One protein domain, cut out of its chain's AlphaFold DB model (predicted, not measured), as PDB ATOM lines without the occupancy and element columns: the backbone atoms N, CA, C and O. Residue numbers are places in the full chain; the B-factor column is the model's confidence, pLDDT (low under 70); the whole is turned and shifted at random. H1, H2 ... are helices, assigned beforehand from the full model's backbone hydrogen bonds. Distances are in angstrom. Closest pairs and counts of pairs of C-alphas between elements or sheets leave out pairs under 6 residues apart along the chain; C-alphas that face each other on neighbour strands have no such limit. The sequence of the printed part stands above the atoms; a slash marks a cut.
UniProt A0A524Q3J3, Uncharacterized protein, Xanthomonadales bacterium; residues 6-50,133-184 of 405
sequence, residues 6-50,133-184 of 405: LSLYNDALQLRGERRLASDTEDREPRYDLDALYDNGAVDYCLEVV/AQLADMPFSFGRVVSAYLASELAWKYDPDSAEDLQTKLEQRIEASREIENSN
ATOM      1  N   LEU A   6      26.430  -8.229  86.486       93.75
ATOM      2  CA  LEU A   6      27.204  -8.054  87.718       93.75
ATOM      3  C   LEU A   6      26.869  -9.098  88.799       93.75
ATOM      4  O   LEU A   6      27.779  -9.568  89.484       93.75
ATOM      5  N   SER A   7      25.596  -9.478  88.982       93.81
ATOM      6  CA  SER A   7      25.250 -10.515  89.967       93.81
ATOM      7  C   SER A   7      25.781 -11.889  89.561       93.81
ATOM      8  O   SER A   7      26.296 -12.599  90.418       93.81
ATOM      9  N   LEU A   8      25.734 -12.230  88.266       94.12
ATOM     10  CA  LEU A   8      26.288 -13.488  87.749       94.12
ATOM     11  C   LEU A   8      27.797 -13.575  87.998       94.12
ATOM     12  O   LEU A   8      28.288 -14.589  88.495       94.12
ATOM     13  N   TYR A   9      28.519 -12.489  87.713       95.38
ATOM     14  CA  TYR A   9      29.966 -12.410  87.923       95.38
ATOM     15  C   TYR A   9      30.331 -12.504  89.398       95.38
ATOM     16  O   TYR A   9      31.227 -13.254  89.776       95.38
ATOM     17  N   ASN A  10      29.602 -11.793  90.255       95.44
ATOM     18  CA  ASN A  10      29.840 -11.837  91.691       95.44
ATOM     19  C   ASN A  10      29.559 -13.211  92.301       95.44
ATOM     20  O   ASN A  10      30.309 -13.636  93.182       95.44
ATOM     21  N   ASP A  11      28.534 -13.914  91.824       94.19
ATOM     22  CA  ASP A  11      28.235 -15.277  92.259       94.19
ATOM     23  C   ASP A  11      29.308 -16.271  91.776       94.19
ATOM     24  O   ASP A  11      29.727 -17.137  92.548       94.19
ATOM     25  N   ALA A  12      29.810 -16.116  90.544       94.06
ATOM     26  CA  ALA A  12      30.896 -16.938  90.000       94.06
ATOM     27  C   ALA A  12      32.216 -16.735  90.768       94.06
ATOM     28  O   ALA A  12      32.855 -17.701  91.189       94.06
ATOM     29  N   LEU A  13      32.598 -15.482  91.031       93.62
ATOM     30  CA  LEU A  13      33.788 -15.153  91.824       93.62
ATOM     31  C   LEU A  13      33.665 -15.661  93.261       93.62
ATOM     32  O   LEU A  13      34.626 -16.193  93.812       93.62
ATOM     33  N   GLN A  14      32.476 -15.562  93.859       94.19
ATOM     34  CA  GLN A  14      32.238 -16.082  95.201       94.19
ATOM     35  C   GLN A  14      32.382 -17.608  95.266       94.19
ATOM     36  O   GLN A  14      32.906 -18.116  96.256       94.19
ATOM     37  N   LEU A  15      31.947 -18.342  94.236       92.62
ATOM     38  CA  LEU A  15      32.138 -19.795  94.161       92.62
ATOM     39  C   LEU A  15      33.615 -20.194  94.139       92.62
ATOM     40  O   LEU A  15      33.964 -21.217  94.725       92.62
ATOM     41  N   ARG A  16      34.455 -19.365  93.515       90.75
ATOM     42  CA  ARG A  16      35.913 -19.527  93.454       90.75
ATOM     43  C   ARG A  16      36.644 -18.968  94.684       90.75
ATOM     44  O   ARG A  16      37.858 -19.079  94.777       90.75
ATOM     45  N   GLY A  17      35.931 -18.355  95.632       89.62
ATOM     46  CA  GLY A  17      36.527 -17.734  96.821       89.62
ATOM     47  C   GLY A  17      37.211 -16.385  96.563       89.62
ATOM     48  O   GLY A  17      37.940 -15.892  97.422       89.62
ATOM     49  N   GLU A  18      36.971 -15.760  95.408       91.62
ATOM     50  CA  GLU A  18      37.528 -14.457  95.058       91.62
ATOM     51  C   GLU A  18      36.682 -13.282  95.579       91.62
ATOM     52  O   GLU A  18      35.499 -13.388  95.917       91.62
ATOM     53  N   ARG A  19      37.302 -12.097  95.620       93.75
ATOM     54  CA  ARG A  19      36.617 -10.853  95.978       93.75
ATOM     55  C   ARG A  19      35.667 -10.411  94.858       93.75
ATOM     56  O   ARG A  19      36.119 -10.145  93.743       93.75
ATOM     57  N   ARG A  20      34.400 -10.188  95.229       94.94
ATOM     58  CA  ARG A  20      33.342  -9.569  94.407       94.94
ATOM     59  C   ARG A  20      33.786  -8.261  93.737       94.94
ATOM     60  O   ARG A  20      34.531  -7.477  94.331       94.94
ATOM     61  N   LEU A  21      33.266  -8.024  92.540       94.69
ATOM     62  CA  LEU A  21      33.365  -6.775  91.796       94.69
ATOM     63  C   LEU A  21      32.391  -5.732  92.359       94.69
ATOM     64  O   LEU A  21      31.275  -6.053  92.782       94.69
ATOM     65  N   ALA A  22      32.814  -4.473  92.351       93.31
ATOM     66  CA  ALA A  22      31.995  -3.322  92.712       93.31
ATOM     67  C   ALA A  22      31.129  -2.833  91.538       93.31
ATOM     68  O   ALA A  22      30.041  -2.306  91.769       93.31
ATOM     69  N   SER A  23      31.593  -3.019  90.298       93.44
ATOM     70  CA  SER A  23      30.857  -2.711  89.067       93.44
ATOM     71  C   SER A  23      31.242  -3.662  87.930       93.44
ATOM     72  O   SER A  23      32.266  -4.338  87.977       93.44
ATOM     73  N   ASP A  24      30.423  -3.688  86.883       90.25
ATOM     74  CA  ASP A  24      30.680  -4.381  85.609       90.25
ATOM     75  C   ASP A  24      31.772  -3.710  84.753       90.25
ATOM     76  O   ASP A  24      32.202  -4.239  83.734       90.25
ATOM     77  N   THR A  25      32.245  -2.544  85.186       92.56
ATOM     78  CA  THR A  25      33.271  -1.725  84.529       92.56
ATOM     79  C   THR A  25      34.594  -1.702  85.290       92.56
ATOM     80  O   THR A  25      35.520  -1.007  84.878       92.56
ATOM     81  N   GLU A  26      34.706  -2.448  86.392       93.19
ATOM     82  CA  GLU A  26      35.922  -2.509  87.205       93.19
ATOM     83  C   GLU A  26      37.102  -3.076  86.392       93.19
ATOM     84  O   GLU A  26      36.982  -4.100  85.721       93.19
ATOM     85  N   ASP A  27      38.250  -2.401  86.440       94.62
ATOM     86  CA  ASP A  27      39.462  -2.796  85.713       94.62
ATOM     87  C   ASP A  27      40.227  -3.875  86.495       94.62
ATOM     88  O   ASP A  27      41.061  -3.584  87.359       94.62
ATOM     89  N   ARG A  28      39.858  -5.140  86.264       93.31
ATOM     90  CA  ARG A  28      40.449  -6.318  86.912       93.31
ATOM     91  C   ARG A  28      40.519  -7.498  85.951       93.31
ATOM     92  O   ARG A  28      39.558  -7.790  85.246       93.31
ATOM     93  N   GLU A  29      41.616  -8.249  86.023       92.31
ATOM     94  CA  GLU A  29      41.849  -9.427  85.175       92.31
ATOM     95  C   GLU A  29      40.716 -10.476  85.238       92.31
ATOM     96  O   GLU A  29      40.212 -10.835  84.174       92.31
ATOM     97  N   PRO A  30      40.188 -10.876  86.418       90.94
ATOM     98  CA  PRO A  30      39.082 -11.836  86.477       90.94
ATOM     99  C   PRO A  30      37.804 -11.360  85.777       90.94
ATOM    100  O   PRO A  30      37.026 -12.184  85.306       90.94
ATOM    101  N   ARG A  31      37.571 -10.042  85.692       94.50
ATOM    102  CA  ARG A  31      36.420  -9.487  84.968       94.50
ATOM    103  C   ARG A  31      36.610  -9.627  83.457       94.50
ATOM    104  O   ARG A  31      35.664 -10.009  82.783       94.50
ATOM    105  N   TYR A  32      37.812  -9.385  82.937       94.50
ATOM    106  CA  TYR A  32      38.093  -9.565  81.509       94.50
ATOM    107  C   TYR A  32      37.957 -11.020  81.061       94.50
ATOM    108  O   TYR A  32      37.413 -11.273  79.990       94.50
ATOM    109  N   ASP A  33      38.385 -11.974  81.887       94.12
ATOM    110  CA  ASP A  33      38.179 -13.388  81.567       94.12
ATOM    111  C   ASP A  33      36.697 -13.791  81.652       94.12
ATOM    112  O   ASP A  33      36.219 -14.566  80.825       94.12
ATOM    113  N   LEU A  34      35.947 -13.246  82.621       93.81
ATOM    114  CA  LEU A  34      34.495 -13.443  82.709       93.81
ATOM    115  C   LEU A  34      33.754 -12.838  81.512       93.81
ATOM    116  O   LEU A  34      32.804 -13.453  81.033       93.81
ATOM    117  N   ASP A  35      34.173 -11.667  81.029       94.62
ATOM    118  CA  ASP A  35      33.641 -11.067  79.804       94.62
ATOM    119  C   ASP A  35      33.939 -11.956  78.600       94.62
ATOM    120  O   ASP A  35      33.019 -12.290  77.866       94.62
ATOM    121  N   ALA A  36      35.178 -12.430  78.447       94.69
ATOM    122  CA  ALA A  36      35.544 -13.312  77.342       94.69
ATOM    123  C   ALA A  36      34.709 -14.604  77.317       94.69
ATOM    124  O   ALA A  36      34.288 -15.040  76.248       94.69
ATOM    125  N   LEU A  37      34.439 -15.213  78.478       93.94
ATOM    126  CA  LEU A  37      33.577 -16.396  78.564       93.94
ATOM    127  C   LEU A  37      32.106 -16.071  78.307       93.94
ATOM    128  O   LEU A  37      31.413 -16.839  77.641       93.94
ATOM    129  N   TYR A  38      31.628 -14.950  78.842       92.94
ATOM    130  CA  TYR A  38      30.256 -14.500  78.649       92.94
ATOM    131  C   TYR A  38      29.973 -14.207  77.170       92.94
ATOM    132  O   TYR A  38      29.009 -14.736  76.623       92.94
ATOM    133  N   ASP A  39      30.866 -13.460  76.518       92.44
ATOM    134  CA  ASP A  39      30.800 -13.095  75.100       92.44
ATOM    135  C   ASP A  39      30.991 -14.313  74.175       92.44
ATOM    136  O   ASP A  39      30.553 -14.296  73.028       92.44
ATOM    137  N   ASN A  40      31.591 -15.402  74.673       91.75
ATOM    138  CA  ASN A  40      31.686 -16.689  73.977       91.75
ATOM    139  C   ASN A  40      30.412 -17.557  74.122       91.75
ATOM    140  O   ASN A  40      30.461 -18.769  73.918       91.75
ATOM    141  N   GLY A  41      29.276 -16.964  74.502       90.44
ATOM    142  CA  GLY A  41      27.977 -17.643  74.526       90.44
ATOM    143  C   GLY A  41      27.729 -18.503  75.768       90.44
ATOM    144  O   GLY A  41      27.026 -19.509  75.694       90.44
ATOM    145  N   ALA A  42      28.281 -18.140  76.932       91.62
ATOM    146  CA  ALA A  42      28.072 -18.906  78.170       91.62
ATOM    147  C   ALA A  42      26.587 -19.065  78.548       91.62
ATOM    148  O   ALA A  42      26.174 -20.115  79.049       91.62
ATOM    149  N   VAL A  43      25.782 -18.022  78.315       91.69
ATOM    150  CA  VAL A  43      24.335 -18.047  78.572       91.69
ATOM    151  C   VAL A  43      23.640 -18.999  77.601       91.69
ATOM    152  O   VAL A  43      22.866 -19.847  78.046       91.69
ATOM    153  N   ASP A  44      23.971 -18.920  76.313       91.19
ATOM    154  CA  ASP A  44      23.376 -19.751  75.261       91.19
ATOM    155  C   ASP A  44      23.693 -21.230  75.462       91.19
ATOM    156  O   ASP A  44      22.805 -22.078  75.369       91.19
ATOM    157  N   TYR A  45      24.930 -21.540  75.856       91.81
ATOM    158  CA  TYR A  45      25.319 -22.894  76.230       91.81
ATOM    159  C   TYR A  45      24.481 -23.414  77.406       91.81
ATOM    160  O   TYR A  45      23.919 -24.509  77.350       91.81
ATOM    161  N   CYS A  46      24.318 -22.617  78.468       92.38
ATOM    162  CA  CYS A  46      23.485 -23.015  79.605       92.38
ATOM    163  C   CYS A  46      22.012 -23.212  79.200       92.38
ATOM    164  O   CYS A  46      21.352 -24.121  79.714       92.38
ATOM    165  N   LEU A  47      21.498 -22.391  78.279       91.56
ATOM    166  CA  LEU A  47      20.145 -22.517  77.737       91.56
ATOM    167  C   LEU A  47      19.988 -23.819  76.942       91.56
ATOM    168  O   LEU A  47      18.982 -24.512  77.108       91.56
ATOM    169  N   GLU A  48      20.993 -24.198  76.152       90.25
ATOM    170  CA  GLU A  48      21.019 -25.456  75.403       90.25
ATOM    171  C   GLU A  48      21.067 -26.689  76.322       90.25
ATOM    172  O   GLU A  48      20.369 -27.679  76.070       90.25
ATOM    173  N   VAL A  49      21.844 -26.633  77.410       90.12
ATOM    174  CA  VAL A  49      22.013 -27.758  78.346       90.12
ATOM    175  C   VAL A  49      20.801 -27.948  79.261       90.12
ATOM    176  O   VAL A  49      20.336 -29.078  79.462       90.12
ATOM    177  N   VAL A  50      20.291 -26.869  79.862       89.12
ATOM    178  CA  VAL A  50      19.183 -26.953  80.831       89.12
ATOM    179  C   VAL A  50      17.836 -27.038  80.126       89.12
ATOM    180  O   VAL A  50      16.952 -27.734  80.622       89.12
ATOM    181  N   ALA A 133      19.522  -7.367  77.985       82.06
ATOM    182  CA  ALA A 133      18.309  -6.726  78.488       82.06
ATOM    183  C   ALA A 133      17.314  -7.733  79.099       82.06
ATOM    184  O   ALA A 133      16.541  -7.368  79.983       82.06
ATOM    185  N   GLN A 134      17.357  -8.991  78.658       84.00
ATOM    186  CA  GLN A 134      16.460 -10.074  79.071       84.00
ATOM    187  C   GLN A 134      17.009 -10.881  80.255       84.00
ATOM    188  O   GLN A 134      16.316 -11.751  80.782       84.00
ATOM    189  N   LEU A 135      18.215 -10.576  80.752       85.69
ATOM    190  CA  LEU A 135      18.736 -11.193  81.980       85.69
ATOM    191  C   LEU A 135      17.801 -10.975  83.176       85.69
ATOM    192  O   LEU A 135      17.739 -11.818  84.065       85.69
ATOM    193  N   ALA A 136      17.051  -9.871  83.204       86.94
ATOM    194  CA  ALA A 136      16.133  -9.582  84.299       86.94
ATOM    195  C   ALA A 136      14.952 -10.567  84.391       86.94
ATOM    196  O   ALA A 136      14.431 -10.765  85.491       86.94
ATOM    197  N   ASP A 137      14.577 -11.193  83.272       86.06
ATOM    198  CA  ASP A 137      13.485 -12.169  83.179       86.06
ATOM    199  C   ASP A 137      13.939 -13.584  83.582       86.06
ATOM    200  O   ASP A 137      13.124 -14.484  83.791       86.06
ATOM    201  N   MET A 138      15.250 -13.777  83.743       88.69
ATOM    202  CA  MET A 138      15.862 -15.045  84.108       88.69
ATOM    203  C   MET A 138      15.522 -15.452  85.556       88.69
ATOM    204  O   MET A 138      15.800 -14.704  86.503       88.69
ATOM    205  N   PRO A 139      15.024 -16.681  85.784       89.75
ATOM    206  CA  PRO A 139      14.879 -17.234  87.122       89.75
ATOM    207  C   PRO A 139      16.228 -17.348  87.836       89.75
ATOM    208  O   PRO A 139      17.243 -17.745  87.262       89.75
ATOM    209  N   PHE A 140      16.237 -17.098  89.143       89.00
ATOM    210  CA  PHE A 140      17.451 -17.223  89.954       89.00
ATOM    211  C   PHE A 140      18.068 -18.625  89.949       89.00
ATOM    212  O   PHE A 140      19.283 -18.754  90.093       89.00
ATOM    213  N   SER A 141      17.244 -19.670  89.831       90.31
ATOM    214  CA  SER A 141      17.709 -21.055  89.698       90.31
ATOM    215  C   SER A 141      18.625 -21.195  88.486       90.31
ATOM    216  O   SER A 141      19.729 -21.717  88.618       90.31
ATOM    217  N   PHE A 142      18.216 -20.634  87.348       91.81
ATOM    218  CA  PHE A 142      18.996 -20.656  86.121       91.81
ATOM    219  C   PHE A 142      20.213 -19.716  86.184       91.81
ATOM    220  O   PHE A 142      21.314 -20.121  85.822       91.81
ATOM    221  N   GLY A 143      20.088 -18.516  86.766       91.88
ATOM    222  CA  GLY A 143      21.246 -17.631  86.984       91.88
ATOM    223  C   GLY A 143      22.351 -18.272  87.846       91.88
ATOM    224  O   GLY A 143      23.550 -18.055  87.638       91.88
ATOM    225  N   ARG A 144      21.976 -19.155  88.782       92.62
ATOM    226  CA  ARG A 144      22.938 -19.972  89.538       92.62
ATOM    227  C   ARG A 144      23.646 -21.017  88.675       92.62
ATOM    228  O   ARG A 144      24.793 -21.335  88.975       92.62
ATOM    229  N   VAL A 145      23.002 -21.549  87.641       93.62
ATOM    230  CA  VAL A 145      23.651 -22.453  86.677       93.62
ATOM    231  C   VAL A 145      24.698 -21.686  85.877       93.62
ATOM    232  O   VAL A 145      25.858 -22.085  85.874       93.62
ATOM    233  N   VAL A 146      24.327 -20.532  85.312       93.88
ATOM    234  CA  VAL A 146      25.241 -19.694  84.515       93.88
ATOM    235  C   VAL A 146      26.467 -19.269  85.330       93.88
ATOM    236  O   VAL A 146      27.599 -19.407  84.876       93.88
ATOM    237  N   SER A 147      26.274 -18.809  86.569       94.31
ATOM    238  CA  SER A 147      27.400 -18.444  87.447       94.31
ATOM    239  C   SER A 147      28.292 -19.631  87.825       94.31
ATOM    240  O   SER A 147      29.500 -19.457  87.968       94.31
ATOM    241  N   ALA A 148      27.734 -20.838  87.974       93.75
ATOM    242  CA  ALA A 148      28.531 -22.038  88.224       93.75
ATOM    243  C   ALA A 148      29.336 -22.460  86.989       93.75
ATOM    244  O   ALA A 148      30.489 -22.842  87.150       93.75
ATOM    245  N   TYR A 149      28.769 -22.318  85.789       95.06
ATOM    246  CA  TYR A 149      29.463 -22.586  84.528       95.06
ATOM    247  C   TYR A 149      30.627 -21.613  84.301       95.06
ATOM    248  O   TYR A 149      31.753 -22.021  84.033       95.06
ATOM    249  N   LEU A 150      30.400 -20.312  84.512       93.94
ATOM    250  CA  LEU A 150      31.474 -19.314  84.449       93.94
ATOM    251  C   LEU A 150      32.585 -19.606  85.472       93.94
ATOM    252  O   LEU A 150      33.766 -19.434  85.180       93.94
ATOM    253  N   ALA A 151      32.220 -20.059  86.675       93.50
ATOM    254  CA  ALA A 151      33.192 -20.435  87.694       93.50
ATOM    255  C   ALA A 151      33.995 -21.691  87.311       93.50
ATOM    256  O   ALA A 151      35.202 -21.709  87.552       93.50
ATOM    257  N   SER A 152      33.361 -22.714  86.727       92.19
ATOM    258  CA  SER A 152      34.032 -23.959  86.329       92.19
ATOM    259  C   SER A 152      34.995 -23.750  85.162       92.19
ATOM    260  O   SER A 152      36.114 -24.253  85.208       92.19
ATOM    261  N   GLU A 153      34.620 -22.949  84.163       92.12
ATOM    262  CA  GLU A 153      35.498 -22.638  83.025       92.12
ATOM    263  C   GLU A 153      36.740 -21.843  83.458       92.12
ATOM    264  O   GLU A 153      37.856 -22.114  83.014       92.12
ATOM    265  N   LEU A 154      36.590 -20.906  84.404       91.62
ATOM    266  CA  LEU A 154      37.730 -20.156  84.944       91.62
ATOM    267  C   LEU A 154      38.615 -20.958  85.897       91.62
ATOM    268  O   LEU A 154      39.775 -20.587  86.092       91.62
ATOM    269  N   ALA A 155      38.094 -22.025  86.508       90.19
ATOM    270  CA  ALA A 155      38.847 -22.832  87.466       90.19
ATOM    271  C   ALA A 155      40.130 -23.385  86.836       90.19
ATOM    272  O   ALA A 155      41.204 -23.251  87.413       90.19
ATOM    273  N   TRP A 156      40.059 -23.864  85.592       86.94
ATOM    274  CA  TRP A 156      41.214 -24.393  84.859       86.94
ATOM    275  C   TRP A 156      42.380 -23.409  84.719       86.94
ATOM    276  O   TRP A 156      43.535 -23.830  84.684       86.94
ATOM    277  N   LYS A 157      42.096 -22.103  84.634       88.44
ATOM    278  CA  LYS A 157      43.124 -21.065  84.475       88.44
ATOM    279  C   LYS A 157      43.799 -20.707  85.801       88.44
ATOM    280  O   LYS A 157      44.998 -20.439  85.821       88.44
ATOM    281  N   TYR A 158      43.036 -20.666  86.888       87.50
ATOM    282  CA  TYR A 158      43.461 -20.033  88.140       87.50
ATOM    283  C   TYR A 158      43.629 -20.995  89.315       87.50
ATOM    284  O   TYR A 158      44.479 -20.759  90.168       87.50
ATOM    285  N   ASP A 159      42.807 -22.040  89.383       87.19
ATOM    286  CA  ASP A 159      42.805 -23.019  90.467       87.19
ATOM    287  C   ASP A 159      42.345 -24.395  89.944       87.19
ATOM    288  O   ASP A 159      41.177 -24.767  90.089       87.19
ATOM    289  N   PRO A 160      43.249 -25.145  89.285       88.31
ATOM    290  CA  PRO A 160      42.916 -26.430  88.675       88.31
ATOM    291  C   PRO A 160      42.440 -27.476  89.689       88.31
ATOM    292  O   PRO A 160      41.671 -28.364  89.329       88.31
ATOM    293  N   ASP A 161      42.867 -27.362  90.949       87.62
ATOM    294  CA  ASP A 161      42.544 -28.326  92.003       87.62
ATOM    295  C   ASP A 161      41.067 -28.240  92.429       87.62
ATOM    296  O   ASP A 161      40.484 -29.247  92.826       87.62
ATOM    297  N   SER A 162      40.423 -27.069  92.303       87.94
ATOM    298  CA  SER A 162      38.993 -26.893  92.612       87.94
ATOM    299  C   SER A 162      38.057 -27.086  91.412       87.94
ATOM    300  O   SER A 162      36.833 -26.996  91.562       87.94
ATOM    301  N   ALA A 163      38.598 -27.388  90.225       88.44
ATOM    302  CA  ALA A 163      37.811 -27.551  89.004       88.44
ATOM    303  C   ALA A 163      36.796 -28.707  89.105       88.44
ATOM    304  O   ALA A 163      35.646 -28.548  88.698       88.44
ATOM    305  N   GLU A 164      37.178 -29.837  89.710       90.50
ATOM    306  CA  GLU A 164      36.297 -31.003  89.884       90.50
ATOM    307  C   GLU A 164      35.128 -30.713  90.848       90.50
ATOM    308  O   GLU A 164      33.969 -31.046  90.572       90.50
ATOM    309  N   ASP A 165      35.400 -30.002  91.945       91.19
ATOM    310  CA  ASP A 165      34.378 -29.574  92.907       91.19
ATOM    311  C   ASP A 165      33.383 -28.583  92.282       91.19
ATOM    312  O   ASP A 165      32.176 -28.622  92.556       91.19
ATOM    313  N   LEU A 166      33.875 -27.669  91.440       90.69
ATOM    314  CA  LEU A 166      33.043 -26.701  90.725       90.69
ATOM    315  C   LEU A 166      32.203 -27.371  89.635       90.69
ATOM    316  O   LEU A 166      31.025 -27.033  89.503       90.69
ATOM    317  N   GLN A 167      32.756 -28.365  88.939       91.94
ATOM    318  CA  GLN A 167      32.015 -29.189  87.984       91.94
ATOM    319  C   GLN A 167      30.871 -29.945  88.672       91.94
ATOM    320  O   GLN A 167      29.725 -29.889  88.228       91.94
ATOM    321  N   THR A 168      31.141 -30.556  89.829       92.19
ATOM    322  CA  THR A 168      30.113 -31.243  90.627       92.19
ATOM    323  C   THR A 168      29.000 -30.278  91.061       92.19
ATOM    324  O   THR A 168      27.811 -30.600  90.995       92.19
ATOM    325  N   LYS A 169      29.353 -29.054  91.478       92.31
ATOM    326  CA  LYS A 169      28.366 -28.016  91.824       92.31
ATOM    327  C   LYS A 169      27.547 -27.554  90.619       92.31
ATOM    328  O   LYS A 169      26.367 -27.241  90.793       92.31
ATOM    329  N   LEU A 170      28.149 -27.473  89.432       93.50
ATOM    330  CA  LEU A 170      27.445 -27.144  88.193       93.50
ATOM    331  C   LEU A 170      26.384 -28.207  87.886       93.50
ATOM    332  O   LEU A 170      25.219 -27.857  87.709       93.50
ATOM    333  N   GLU A 171      26.750 -29.488  87.924       93.38
ATOM    334  CA  GLU A 171      25.824 -30.604  87.689       93.38
ATOM    335  C   GLU A 171      24.646 -30.596  88.674       93.38
ATOM    336  O   GLU A 171      23.487 -30.666  88.264       93.38
ATOM    337  N   GLN A 172      24.918 -30.400  89.970       93.19
ATOM    338  CA  GLN A 172      23.871 -30.290  90.993       93.19
ATOM    339  C   GLN A 172      22.904 -29.127  90.730       93.19
ATOM    340  O   GLN A 172      21.701 -29.244  90.962       93.19
ATOM    341  N   ARG A 173      23.414 -27.983  90.257       93.12
ATOM    342  CA  ARG A 173      22.582 -26.812  89.947       93.12
ATOM    343  C   ARG A 173      21.772 -27.002  88.671       93.12
ATOM    344  O   ARG A 173      20.635 -26.535  88.630       93.12
ATOM    345  N   ILE A 174      22.326 -27.682  87.665       92.94
ATOM    346  CA  ILE A 174      21.594 -28.066  86.451       92.94
ATOM    347  C   ILE A 174      20.396 -28.932  86.839       92.94
ATOM    348  O   ILE A 174      19.274 -28.625  86.436       92.94
ATOM    349  N   GLU A 175      20.609 -29.957  87.666       89.88
ATOM    350  CA  GLU A 175      19.534 -30.861  88.080       89.88
ATOM    351  C   GLU A 175      18.468 -30.139  88.912       89.88
ATOM    352  O   GLU A 175      17.284 -30.191  88.583       89.88
ATOM    353  N   ALA A 176      18.876 -29.346  89.907       89.44
ATOM    354  CA  ALA A 176      17.940 -28.550  90.702       89.44
ATOM    355  C   ALA A 176      17.123 -27.566  89.843       89.44
ATOM    356  O   ALA A 176      15.940 -27.338  90.101       89.44
ATOM    357  N   SER A 177      17.733 -26.976  88.807       88.44
ATOM    358  CA  SER A 177      17.010 -26.117  87.869       88.44
ATOM    359  C   SER A 177      15.992 -26.916  87.053       88.44
ATOM    360  O   SER A 177      14.867 -26.452  86.890       88.44
ATOM    361  N   ARG A 178      16.346 -28.115  86.573       86.56
ATOM    362  CA  ARG A 178      15.424 -28.992  85.832       86.56
ATOM    363  C   ARG A 178      14.236 -29.429  86.685       86.56
ATOM    364  O   ARG A 178      13.108 -29.403  86.204       86.56
ATOM    365  N   GLU A 179      14.458 -29.776  87.949       85.00
ATOM    366  CA  GLU A 179      13.385 -30.163  88.873       85.00
ATOM    367  C   GLU A 179      12.379 -29.027  89.108       85.00
ATOM    368  O   GLU A 179      11.167 -29.245  89.039       85.00
ATOM    369  N   ILE A 180      12.871 -27.803  89.330       86.19
ATOM    370  CA  ILE A 180      12.013 -26.622  89.500       86.19
ATOM    371  C   ILE A 180      11.193 -26.373  88.228       86.19
ATOM    372  O   ILE A 180       9.978 -26.188  88.310       86.19
ATOM    373  N   GLU A 181      11.819 -26.431  87.053       83.00
ATOM    374  CA  GLU A 181      11.124 -26.243  85.773       83.00
ATOM    375  C   GLU A 181      10.078 -27.339  85.511       83.00
ATOM    376  O   GLU A 181       8.979 -27.046  85.036       83.00
ATOM    377  N   ASN A 182      10.367 -28.589  85.881       77.12
ATOM    378  CA  ASN A 182       9.410 -29.691  85.793       77.12
ATOM    379  C   ASN A 182       8.210 -29.488  86.725       77.12
ATOM    380  O   ASN A 182       7.081 -29.797  86.346       77.12
ATOM    381  N   SER A 183       8.424 -28.931  87.920       76.88
ATOM    382  CA  SER A 183       7.336 -28.624  88.858       76.88
ATOM    383  C   SER A 183       6.397 -27.520  88.358       76.88
ATOM    384  O   SER A 183       5.216 -27.515  88.704       76.88
ATOM    385  N   ASN A 184       6.898 -26.627  87.499       73.81
ATOM    386  CA  ASN A 184       6.120 -25.555  86.878       73.81
ATOM    387  C   ASN A 184       5.278 -26.033  85.681       73.81
ATOM    388  O   ASN A 184       4.499 -25.250  85.132       73.81
TER     389      ASN A 184
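AT A GLANCE: This is residues 6 to 50 and 133 to 184 of the 405 residues of an uncharacterized protein of Xanthomonadales bacterium (UniProt A0A524Q3J3). A helical hairpin, H5 and H6 side by side, has three shorter helices packed round H5: H1, H2 and H3 each cross H5 steeply. Short H4 lies off to one side, touching no helix. The 97 printed residues hold six named helices, H1 to H6 in chain order, and no named strand, an all-helix class. The whole is compact, with a radius of gyration of the C-alphas of 13.1 A and spans of 40 by 33 by 21 A.

HOW THE PARTS SIT: H1, residues 6 to 15, touches residues 143 to 151 alone of the hub H5, residues 140 to 158, at a steep tilt of 57 degrees; their closest C-alphas, Ala 12 and Ser 147, are 4.6 A apart. H2, residues 29 to 39, touches H5 residues 150 to 154 alone, closest at C-alphas Leu 34 and Leu 150, 6.8 A. H3, residues 42 to 50, touches H5 residues 145 to 150 alone, closest at C-alphas Cys 46 and Val 146, 6.2 A. H5 and H6, residues 160 to 183, form a hairpin at a shallow tilt of 15 degrees, opposite ways, closest at C-alphas Ala 155 and Ala 163, 5.1 A. H4, residues 133 to 137, is apart from H5. Every O i to N i+4 pair is within hydrogen-bond range in H1, H2 and H3, against 13 of 15 in H5, 18 of 20 in H6 and 0 of 1 in H4, where 1 of 2 O i to N i+3 pairs is.

IN THESE COORDINATES: H1 begins at C-alpha 6 (27.204, -8.054, 87.718). H5 measures 26.2 A; H6 measures 35.6 A, ending at C-alpha 183 (7.336, -28.624, 88.858).

THE WHOLE: Residues 51 to 132 are not printed; C-alphas 50 and 133 are 20.4 A apart. The H1 to H2 link is long. No printed residue is under pLDDT 70.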